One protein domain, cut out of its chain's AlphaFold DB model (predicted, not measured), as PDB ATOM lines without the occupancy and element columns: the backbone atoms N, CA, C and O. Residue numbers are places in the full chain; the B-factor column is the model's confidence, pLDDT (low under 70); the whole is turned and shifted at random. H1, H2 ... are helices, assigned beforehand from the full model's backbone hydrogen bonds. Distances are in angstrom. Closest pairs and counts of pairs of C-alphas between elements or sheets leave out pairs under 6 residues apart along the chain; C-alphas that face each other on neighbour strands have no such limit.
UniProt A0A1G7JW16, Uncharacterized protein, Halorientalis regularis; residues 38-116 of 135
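AT A GLANCE: This is residues 38 to 116 of the 135 residues of an uncharacterized protein of Halorientalis regularis (UniProt A0A1G7JW16). Three helices make a wide U: the long H1 and H3 run in opposite directions, apart from each other, the short H2 bridges them at one end, and the first turns of H4 lie between them at the other end. The fourth helix, H4, starts near the end of H3 at the open end of the U, folds back from it and crosses over H1 as an X. The printed part has 79 residues, with four named helices in the order H1, H2, H3, H4 and no named strand, and the class is all helix. It is only just compact, close to loose, with a radius of gyration of the C-alphas of 13.5 A and spans of 36 by 28 by 20 A.

HOW THE PARTS SIT: H1, residues 42 to 61, and H2, residues 63 to 70, only just touch, and only at the corner by their tight link, with 3 pairs of C-alphas within 8 A. The closest C-alphas there are those of Phe 59 and Leu 66, 6.2 A apart, and H1 takes part with residues 58 to 59 alone. The two helices run opposite ways at a steep tilt of 69 degrees, only just short of about perpendicular. H2 is close to H3, residues 73 to 92, but not clearly touching it; their closest C-alphas, of Trp 70 and Ala 76, are 5.8 A apart, and their lines are about perpendicular at 74 degrees. H1 and H3 are apart. H3 and H4, residues 96 to 116, form a helical hairpin and touch through residues 86 to 91 and 96 to 101 alone. Their closest C-alphas are those of Ala 90 and Leu 97, 5.1 A apart, and they run opposite ways at a steep tilt of 43 degrees. H4 touches H1 with 35 pairs of C-alphas within 8 A; the closest, of Gly 48 and Gly 104, are 4.0 A apart. These two run the same way at a steep tilt of 41 degrees. H2 and H4 are apart. In H1, H2, H3 and H4 every O i to N i+4 pair is within hydrogen-bond range.

IN THESE COORDINATES: Residues 38 to 41 come before H1, which begins at C-alpha 42, (153.001, 101.681, 197.665), and is 27.2 A long from first to last C-alpha. H2 measures 10.3 A. H3 begins at C-alpha 73, (176.793, 109.295, 174.384), and is 28.1 A long. H4, the longest helix with 21 residues, measures 30.1 A and ends at C-alpha 116, (165.303, 126.471, 189.468).

THE WHOLE: The two C-alphas farthest apart are those of Glu 64 and Trp 92, at 37.1 A. Residues 60 to 65, of which 63 to 65 belong to H2, stand free. The printed part has no cut, and the links H1 to H2, H2 to H3 and H3 to H4 are tight. The mean pLDDT of the printed part is 72.4, and 18 residues are under 70, among them residues 38 to 40, 73 to 75 and 97 to 99.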
ATOM      1  N   LEU A  38     147.108 102.004 190.288       63.03
ATOM      2  CA  LEU A  38     148.534 101.740 190.042       63.03
ATOM      3  C   LEU A  38     149.451 102.869 190.503       63.03
ATOM      4  O   LEU A  38     150.579 102.623 190.923       63.03
ATOM      5  N   VAL A  39     148.975 104.111 190.420       60.84
ATOM      6  CA  VAL A  39     149.736 105.295 190.854       60.84
ATOM      7  C   VAL A  39     149.824 105.351 192.381       60.84
ATOM      8  O   VAL A  39     150.756 105.932 192.930       60.84
ATOM      9  N   LEU A  40     148.874 104.713 193.065       66.75
ATOM     10  CA  LEU A  40     148.794 104.642 194.521       66.75
ATOM     11  C   LEU A  40     149.352 103.330 195.086       66.75
ATOM     12  O   LEU A  40     149.316 103.140 196.301       66.75
ATOM     13  N   ASP A  41     149.879 102.433 194.242       73.75
ATOM     14  CA  ASP A  41     150.535 101.222 194.727       73.75
ATOM     15  C   ASP A  41     151.788 101.626 195.528       73.75
ATOM     16  O   ASP A  41     152.707 102.242 194.973       73.75
ATOM     17  N   PRO A  42     151.874 101.288 196.827       73.56
ATOM     18  CA  PRO A  42     153.001 101.681 197.665       73.56
ATOM     19  C   PRO A  42     154.347 101.189 197.116       73.56
ATOM     20  O   PRO A  42     155.367 101.845 197.320       73.56
ATOM     21  N   ARG A  43     154.376 100.080 196.364       73.75
ATOM     22  CA  ARG A  43     155.603  99.589 195.714       73.75
ATOM     23  C   ARG A  43     156.066 100.529 194.611       73.75
ATOM     24  O   ARG A  43     157.259 100.800 194.503       73.75
ATOM     25  N   ALA A  44     155.128 101.042 193.820       71.00
ATOM     26  CA  ALA A  44     155.409 101.988 192.754       71.00
ATOM     27  C   ALA A  44     155.976 103.297 193.322       71.00
ATOM     28  O   ALA A  44     156.994 103.785 192.835       71.00
ATOM     29  N   VAL A  45     155.390 103.802 194.413       70.44
ATOM     30  CA  VAL A  45     155.891 104.993 195.118       70.44
ATOM     31  C   VAL A  45     157.316 104.768 195.626       70.44
ATOM     32  O   VAL A  45     158.206 105.558 195.324       70.44
ATOM     33  N   VAL A  46     157.560 103.674 196.356       77.62
ATOM     34  CA  VAL A  46     158.876 103.393 196.953       77.62
ATOM     35  C   VAL A  46     159.952 103.212 195.883       77.62
ATOM     36  O   VAL A  46     161.040 103.765 196.021       77.62
ATOM     37  N   VAL A  47     159.664 102.477 194.806       77.06
ATOM     38  CA  VAL A  47     160.632 102.238 193.723       77.06
ATOM     39  C   VAL A  47     160.882 103.508 192.913       77.06
ATOM     40  O   VAL A  47     162.030 103.808 192.599       77.06
ATOM     41  N   GLY A  48     159.833 104.273 192.603       74.44
ATOM     42  CA  GLY A  48     159.944 105.514 191.841       74.44
ATOM     43  C   GLY A  48     160.701 106.597 192.600       74.44
ATOM     44  O   GLY A  48     161.735 107.079 192.136       74.44
ATOM     45  N   VAL A  49     160.219 106.938 193.798       77.94
ATOM     46  CA  VAL A  49     160.846 107.948 194.659       77.94
ATOM     47  C   VAL A  49     162.239 107.482 195.072       77.94
ATOM     48  O   VAL A  49     163.211 108.197 194.859       77.94
ATOM     49  N   GLY A  50     162.369 106.262 195.598       78.69
ATOM     50  CA  GLY A  50     163.652 105.720 196.043       78.69
ATOM     51  C   GLY A  50     164.686 105.644 194.921       78.69
ATOM     52  O   GLY A  50     165.840 105.997 195.140       78.69
ATOM     53  N   GLY A  51     164.276 105.259 193.710       74.00
ATOM     54  CA  GLY A  51     165.142 105.252 192.532       74.00
ATOM     55  C   GLY A  51     165.629 106.651 192.155       74.00
ATOM     56  O   GLY A  51     166.829 106.845 191.970       74.00
ATOM     57  N   ALA A  52     164.728 107.638 192.104       76.00
ATOM     58  CA  ALA A  52     165.091 109.024 191.804       76.00
ATOM     59  C   ALA A  52     166.052 109.604 192.854       76.00
ATOM     60  O   ALA A  52     167.087 110.168 192.502       76.00
ATOM     61  N   LEU A  53     165.758 109.396 194.141       74.81
ATOM     62  CA  LEU A  53     166.621 109.846 195.234       74.81
ATOM     63  C   LEU A  53     167.980 109.136 195.221       74.81
ATOM     64  O   LEU A  53     168.991 109.768 195.500       74.81
ATOM     65  N   ALA A  54     168.032 107.843 194.889       77.81
ATOM     66  CA  ALA A  54     169.284 107.093 194.802       77.81
ATOM     67  C   ALA A  54     170.167 107.573 193.643       77.81
ATOM     68  O   ALA A  54     171.381 107.694 193.814       77.81
ATOM     69  N   VAL A  55     169.570 107.866 192.483       74.69
ATOM     70  CA  VAL A  55     170.285 108.451 191.340       74.69
ATOM     71  C   VAL A  55     170.841 109.821 191.717       74.69
ATOM     72  O   VAL A  55     172.032 110.062 191.530       74.69
ATOM     73  N   GLU A  56     170.020 110.679 192.318       74.94
ATOM     74  CA  GLU A  56     170.451 112.009 192.747       74.94
ATOM     75  C   GLU A  56     171.546 111.933 193.821       74.94
ATOM     76  O   GLU A  56     172.577 112.597 193.725       74.94
ATOM     77  N   ALA A  57     171.388 111.051 194.811       72.62
ATOM     78  CA  ALA A  57     172.398 110.805 195.833       72.62
ATOM     79  C   ALA A  57     173.711 110.285 195.230       72.62
ATOM     80  O   ALA A  57     174.785 110.675 195.683       72.62
ATOM     81  N   ALA A  58     173.657 109.439 194.198       74.56
ATOM     82  CA  ALA A  58     174.849 108.977 193.492       74.56
ATOM     83  C   ALA A  58     175.555 110.125 192.754       74.56
ATOM     84  O   ALA A  58     176.783 110.215 192.819       74.56
ATOM     85  N   PHE A  59     174.798 111.021 192.113       71.19
ATOM     86  CA  PHE A  59     175.335 112.229 191.482       71.19
ATOM     87  C   PHE A  59     175.968 113.184 192.498       71.19
ATOM     88  O   PHE A  59     177.063 113.680 192.249       71.19
ATOM     89  N   LEU A  60     175.343 113.382 193.662       73.38
ATOM     90  CA  LEU A  60     175.906 114.194 194.748       73.38
ATOM     91  C   LEU A  60     177.164 113.560 195.357       73.38
ATOM     92  O   LEU A  60     178.125 114.253 195.676       73.38
ATOM     93  N   ARG A  61     177.188 112.230 195.490       75.31
ATOM     94  CA  ARG A  61     178.312 111.487 196.076       75.31
ATOM     95  C   ARG A  61     179.517 111.395 195.133       75.31
ATOM     96  O   ARG A  61     180.651 111.357 195.608       75.31
ATOM     97  N   TYR A  62     179.291 111.316 193.818       73.12
ATOM     98  CA  TYR A  62     180.340 111.118 192.810       73.12
ATOM     99  C   TYR A  62     180.159 112.013 191.566       73.12
ATOM    100  O   TYR A  62     180.101 111.491 190.445       73.12
ATOM    101  N   PRO A  63     180.125 113.350 191.725       71.69
ATOM    102  CA  PRO A  63     179.767 114.273 190.649       71.69
ATOM    103  C   PRO A  63     180.714 114.167 189.452       71.69
ATOM    104  O   PRO A  63     180.266 113.969 188.328       71.69
ATOM    105  N   GLU A  64     182.031 114.186 189.676       73.00
ATOM    106  CA  GLU A  64     183.011 114.156 188.579       73.00
ATOM    107  C   GLU A  64     182.995 112.841 187.789       73.00
ATOM    108  O   GLU A  64     183.123 112.831 186.564       73.00
ATOM    109  N   ARG A  65     182.791 111.712 188.480       73.44
ATOM    110  CA  ARG A  65     182.766 110.391 187.838       73.44
ATOM    111  C   ARG A  65     181.480 110.179 187.054       73.44
ATOM    112  O   ARG A  65     181.549 109.688 185.928       73.44
ATOM    113  N   LEU A  66     180.326 110.535 187.627       70.19
ATOM    114  CA  LEU A  66     179.049 110.378 186.935       70.19
ATOM    115  C   LEU A  66     178.913 111.358 185.775       70.19
ATOM    116  O   LEU A  66     178.480 110.928 184.711       70.19
ATOM    117  N   LEU A  67     179.341 112.616 185.922       71.62
ATOM    118  CA  LEU A  67     179.348 113.578 184.815       71.62
ATOM    119  C   LEU A  67     180.301 113.137 183.696       71.62
ATOM    120  O   LEU A  67     179.931 113.191 182.525       71.62
ATOM    121  N   GLY A  68     181.485 112.612 184.032       73.31
ATOM    122  CA  GLY A  68     182.419 112.058 183.044       73.31
ATOM    123  C   GLY A  68     181.887 110.815 182.316       73.31
ATOM    124  O   GLY A  68     182.179 110.608 181.136       73.31
ATOM    125  N   LEU A  69     181.078 109.992 182.991       73.94
ATOM    126  CA  LEU A  69     180.364 108.865 182.384       73.94
ATOM    127  C   LEU A  69     179.207 109.338 181.499       73.94
ATOM    128  O   LEU A  69     179.080 108.857 180.377       73.94
ATOM    129  N   TRP A  70     178.405 110.296 181.962       66.88
ATOM    130  CA  TRP A  70     177.268 110.854 181.222       66.88
ATOM    131  C   TRP A  70     177.670 111.678 180.003       66.88
ATOM    132  O   TRP A  70     176.934 111.708 179.021       66.88
ATOM    133  N   ALA A  71     178.863 112.274 180.014       73.62
ATOM    134  CA  ALA A  71     179.446 112.905 178.835       73.62
ATOM    135  C   ALA A  71     179.643 111.912 177.674       73.62
ATOM    136  O   ALA A  71     179.793 112.319 176.521       73.62
ATOM    137  N   ARG A  72     179.633 110.596 177.947       78.12
ATOM    138  CA  ARG A  72     179.698 109.570 176.908       78.12
ATOM    139  C   ARG A  72     178.298 109.323 176.337       78.12
ATOM    140  O   ARG A  72     177.414 108.871 177.068       78.12
ATOM    141  N   PRO A  73     178.102 109.475 175.014       69.50
ATOM    142  CA  PRO A  73     176.793 109.295 174.384       69.50
ATOM    143  C   PRO A  73     176.223 107.887 174.596       69.50
ATOM    144  O   PRO A  73     175.013 107.722 174.682       69.50
ATOM    145  N   ALA A  74     177.080 106.873 174.757       66.50
ATOM    146  CA  ALA A  74     176.660 105.506 175.055       66.50
ATOM    147  C   ALA A  74     175.917 105.377 176.398       66.50
ATOM    148  O   ALA A  74     174.973 104.599 176.500       66.50
ATOM    149  N   VAL A  75     176.311 106.144 177.418       69.31
ATOM    150  CA  VAL A  75     175.681 106.108 178.748       69.31
ATOM    151  C   VAL A  75     174.354 106.862 178.724       69.31
ATOM    152  O   VAL A  75     173.366 106.370 179.261       69.31
ATOM    153  N   ALA A  76     174.302 107.997 178.021       71.56
ATOM    154  CA  ALA A  76     173.053 108.714 177.781       71.56
ATOM    155  C   ALA A  76     172.046 107.846 177.002       71.56
ATOM    156  O   ALA A  76     170.888 107.727 177.397       71.56
ATOM    157  N   LEU A  77     172.499 107.161 175.944       69.75
ATOM    158  CA  LEU A  77     171.677 106.226 175.169       69.75
ATOM    159  C   LEU A  77     171.229 105.020 175.999       69.75
ATOM    160  O   LEU A  77     170.089 104.587 175.858       69.75
ATOM    161  N   ALA A  78     172.080 104.501 176.887       72.94
ATOM    162  CA  ALA A  78     171.701 103.435 177.811       72.94
ATOM    163  C   ALA A  78     170.627 103.899 178.808       72.94
ATOM    164  O   ALA A  78     169.687 103.154 179.070       72.94
ATOM    165  N   GLY A  79     170.717 105.133 179.314       69.50
ATOM    166  CA  GLY A  79     169.693 105.732 180.174       69.50
ATOM    167  C   GLY A  79     168.352 105.887 179.455       69.50
ATOM    168  O   GLY A  79     167.323 105.436 179.958       69.50
ATOM    169  N   VAL A  80     168.366 106.441 178.239       72.31
ATOM    170  CA  VAL A  80     167.166 106.553 177.390       72.31
ATOM    171  C   VAL A  80     166.584 105.172 177.088       72.31
ATOM    172  O   VAL A  80     165.381 104.970 177.226       72.31
ATOM    173  N   GLY A  81     167.431 104.207 176.727       74.12
ATOM    174  CA  GLY A  81     167.029 102.829 176.455       74.12
ATOM    175  C   GLY A  81     166.433 102.133 177.676       74.12
ATOM    176  O   GLY A  81     165.443 101.422 177.539       74.12
ATOM    177  N   ALA A  82     166.970 102.375 178.871       74.50
ATOM    178  CA  ALA A  82     166.431 101.836 180.114       74.50
ATOM    179  C   ALA A  82     165.042 102.412 180.420       74.50
ATOM    180  O   ALA A  82     164.121 101.649 180.705       74.50
ATOM    181  N   VAL A  83     164.862 103.733 180.299       72.44
ATOM    182  CA  VAL A  83     163.561 104.391 180.515       72.44
ATOM    183  C   VAL A  83     162.538 103.936 179.473       72.44
ATOM    184  O   VAL A  83     161.420 103.567 179.829       72.44
ATOM    185  N   ALA A  84     162.922 103.899 178.196       73.38
ATOM    186  CA  ALA A  84     162.056 103.437 177.116       73.38
ATOM    187  C   ALA A  84     161.697 101.951 177.274       73.38
ATOM    188  O   ALA A  84     160.531 101.584 177.153       73.38
ATOM    189  N   GLY A  85     162.673 101.102 177.600       78.19
ATOM    190  CA  GLY A  85     162.479  99.673 177.832       78.19
ATOM    191  C   GLY A  85     161.567  99.394 179.025       78.19
ATOM    192  O   GLY A  85     160.647  98.589 178.907       78.19
ATOM    193  N   LEU A  86     161.757 100.102 180.143       74.12
ATOM    194  CA  LEU A  86     160.864 100.035 181.304       74.12
ATOM    195  C   LEU A  86     159.454 100.530 180.961       74.12
ATOM    196  O   LEU A  86     158.485  99.910 181.387       74.12
ATOM    197  N   GLY A  87     159.330 101.593 180.161       69.69
ATOM    198  CA  GLY A  87     158.043 102.090 179.673       69.69
ATOM    199  C   GLY A  87     157.307 101.063 178.807       69.69
ATOM    200  O   GLY A  87     156.134 100.783 179.042       69.69
ATOM    201  N   VAL A  88     158.002 100.430 177.858       77.56
ATOM    202  CA  VAL A  88     157.438  99.353 177.026       77.56
ATOM    203  C   VAL A  88     157.064  98.141 177.883       77.56
ATOM    204  O   VAL A  88     155.976  97.589 177.727       77.56
ATOM    205  N   LEU A  89     157.914  97.749 178.834       76.62
ATOM    206  CA  LEU A  89     157.627  96.641 179.748       76.62
ATOM    207  C   LEU A  89     156.408  96.931 180.635       76.62
ATOM    208  O   LEU A  89     155.604  96.033 180.893       76.62
ATOM    209  N   ALA A  90     156.238  98.183 181.068       71.62
ATOM    210  CA  ALA A  90     155.090  98.611 181.859       71.62
ATOM    211  C   ALA A  90     153.769  98.479 181.087       71.62
ATOM    212  O   ALA A  90     152.753  98.113 181.676       71.62
ATOM    213  N   LEU A  91     153.798  98.717 179.771       70.00
ATOM    214  CA  LEU A  91     152.641  98.541 178.889       70.00
ATOM    215  C   LEU A  91     152.264  97.067 178.691       70.00
ATOM    216  O   LEU A  91     151.084  96.758 178.542       70.00
ATOM    217  N   TRP A  92     153.251  96.166 178.685       72.38
ATOM    218  CA  TRP A  92     153.052  94.760 178.319       72.38
ATOM    219  C   TRP A  92     152.868  93.803 179.498       72.38
ATOM    220  O   TRP A  92     152.082  92.866 179.394       72.38
ATOM    221  N   ALA A  93     153.603  93.992 180.594       68.12
ATOM    222  CA  ALA A  93     153.760  92.943 181.605       68.12
ATOM    223  C   ALA A  93     153.542  93.408 183.047       68.12
ATOM    224  O   ALA A  93     153.172  92.605 183.901       68.12
ATOM    225  N   ALA A  94     153.792  94.682 183.349       68.12
ATOM    226  CA  ALA A  94     153.845  95.131 184.732       68.12
ATOM    227  C   ALA A  94     153.384  96.581 184.873       68.12
ATOM    228  O   ALA A  94     154.185  97.501 185.007       68.12
ATOM    229  N   ARG A  95     152.063  96.777 184.890       70.62
ATOM    230  CA  ARG A  95     151.438  98.105 184.939       70.62
ATOM    231  C   ARG A  95     151.860  98.948 186.156       70.62
ATOM    232  O   ARG A  95     151.819 100.169 186.098       70.62
ATOM    233  N   TRP A  96     152.333  98.327 187.240       70.31
ATOM    234  CA  TRP A  96     152.853  99.042 188.418       70.31
ATOM    235  C   TRP A  96     154.160  99.807 188.131       70.31
ATOM    236  O   TRP A  96     154.452 100.792 188.809       70.31
ATOM    237  N   LEU A  97     154.912  99.429 187.084       68.62
ATOM    238  CA  LEU A  97     156.081 100.192 186.627       68.62
ATOM    239  C   LEU A  97     155.694 101.575 186.095       68.62
ATOM    240  O   LEU A  97     156.498 102.495 186.217       68.62
ATOM    241  N   LEU A  98     154.485 101.751 185.543       68.62
ATOM    242  CA  LEU A  98     154.008 103.078 185.135       68.62
ATOM    243  C   LEU A  98     153.937 104.012 186.344       68.62
ATOM    244  O   LEU A  98     154.443 105.128 186.274       68.62
ATOM    245  N   GLY A  99     153.394 103.537 187.468       69.19
ATOM    246  CA  GLY A  99     153.374 104.296 188.718       69.19
ATOM    247  C   GLY A  99     154.784 104.642 189.203       69.19
ATOM    248  O   GLY A  99     155.038 105.783 189.579       69.19
ATOM    249  N   ALA A 100     155.722 103.692 189.130       74.31
ATOM    250  CA  ALA A 100     157.106 103.924 189.539       74.31
ATOM    251  C   ALA A 100     157.803 104.973 188.660       74.31
ATOM    252  O   ALA A 100     158.482 105.859 189.175       74.31
ATOM    253  N   LEU A 101     157.595 104.923 187.344       69.75
ATOM    254  CA  LEU A 101     158.127 105.919 186.414       69.75
ATOM    255  C   LEU A 101     157.516 107.304 186.658       69.75
ATOM    256  O   LEU A 101     158.252 108.287 186.690       69.75
ATOM    257  N   ILE A 102     156.202 107.385 186.886       74.69
ATOM    258  CA  ILE A 102     155.501 108.641 187.192       74.69
ATOM    259  C   ILE A 102     156.047 109.267 188.481       74.69
ATOM    260  O   ILE A 102     156.406 110.443 188.481       74.69
ATOM    261  N   TRP A 103     156.169 108.493 189.564       75.06
ATOM    262  CA  TRP A 103     156.709 108.988 190.835       75.06
ATOM    263  C   TRP A 103     158.196 109.333 190.758       75.06
ATOM    264  O   TRP A 103     158.619 110.331 191.341       75.06
ATOM    265  N   GLY A 104     158.986 108.561 190.011       75.56
ATOM    266  CA  GLY A 104     160.397 108.859 189.781       75.56
ATOM    267  C   GLY A 104     160.595 110.165 189.011       75.56
ATOM    268  O   GLY A 104     161.327 111.042 189.472       75.56
ATOM    269  N   LEU A 105     159.887 110.348 187.888       71.12
ATOM    270  CA  LEU A 105     159.941 111.598 187.121       71.12
ATOM    271  C   LEU A 105     159.362 112.780 187.903       71.12
ATOM    272  O   LEU A 105     159.925 113.870 187.854       71.12
ATOM    273  N   GLY A 106     158.266 112.578 188.637       73.75
ATOM    274  CA  GLY A 106     157.674 113.611 189.485       73.75
ATOM    275  C   GLY A 106     158.643 114.089 190.567       73.75
ATOM    276  O   GLY A 106     158.793 115.291 190.772       73.75
ATOM    277  N   THR A 107     159.369 113.161 191.197       76.31
ATOM    278  CA  THR A 107     160.405 113.486 192.190       76.31
ATOM    279  C   THR A 107     161.557 114.259 191.552       76.31
ATOM    280  O   THR A 107     161.971 115.286 192.088       76.31
ATOM    281  N   TYR A 108     162.035 113.822 190.383       73.12
ATOM    282  CA  TYR A 108     163.080 114.525 189.637       73.12
ATOM    283  C   TYR A 108     162.664 115.952 189.266       73.12
ATOM    284  O   TYR A 108     163.414 116.895 189.501       73.12
ATOM    285  N   LEU A 109     161.446 116.138 188.748       72.06
ATOM    286  CA  LEU A 109     160.922 117.468 188.435       72.06
ATOM    287  C   LEU A 109     160.736 118.325 189.687       72.06
ATOM    288  O   LEU A 109     160.991 119.522 189.628       72.06
ATOM    289  N   GLY A 110     160.335 117.735 190.815       74.19
ATOM    290  CA  GLY A 110     160.262 118.435 192.097       74.19
ATOM    291  C   GLY A 110     161.628 118.961 192.540       74.19
ATOM    292  O   GLY A 110     161.760 120.140 192.859       74.19
ATOM    293  N   LEU A 111     162.662 118.117 192.480       71.62
ATOM    294  CA  LEU A 111     164.043 118.510 192.781       71.62
ATOM    295  C   LEU A 111     164.548 119.584 191.813       71.62
ATOM    296  O   LEU A 111     165.105 120.595 192.241       71.62
ATOM    297  N   LEU A 112     164.298 119.405 190.516       70.31
ATOM    298  CA  LEU A 112     164.669 120.366 189.483       70.31
ATOM    299  C   LEU A 112     163.971 121.715 189.699       70.31
ATOM    300  O   LEU A 112     164.606 122.759 189.578       70.31
ATOM    301  N   ALA A 113     162.690 121.711 190.072       69.75
ATOM    302  CA  ALA A 113     161.951 122.921 190.406       69.75
ATOM    303  C   ALA A 113     162.544 123.622 191.635       69.75
ATOM    304  O   ALA A 113     162.720 124.835 191.598       69.75
ATOM    305  N   CYS A 114     162.928 122.893 192.690       70.88
ATOM    306  CA  CYS A 114     163.616 123.478 193.848       70.88
ATOM    307  C   CYS A 114     164.932 124.169 193.460       70.88
ATOM    308  O   CYS A 114     165.206 125.280 193.920       70.88
ATOM    309  N   VAL A 115     165.720 123.548 192.577       71.00
ATOM    310  CA  VAL A 115     166.962 124.135 192.054       71.00
ATOM    311  C   VAL A 115     166.670 125.389 191.224       71.00
ATOM    312  O   VAL A 115     167.299 126.421 191.444       71.00
ATOM    313  N   LEU A 116     165.692 125.335 190.315       69.06
ATOM    314  CA  LEU A 116     165.303 126.471 189.468       69.06
ATOM    315  C   LEU A 116     164.711 127.639 190.268       69.06
ATOM    316  O   LEU A 116     164.923 128.794 189.909       69.06
TER     317      LEU A 116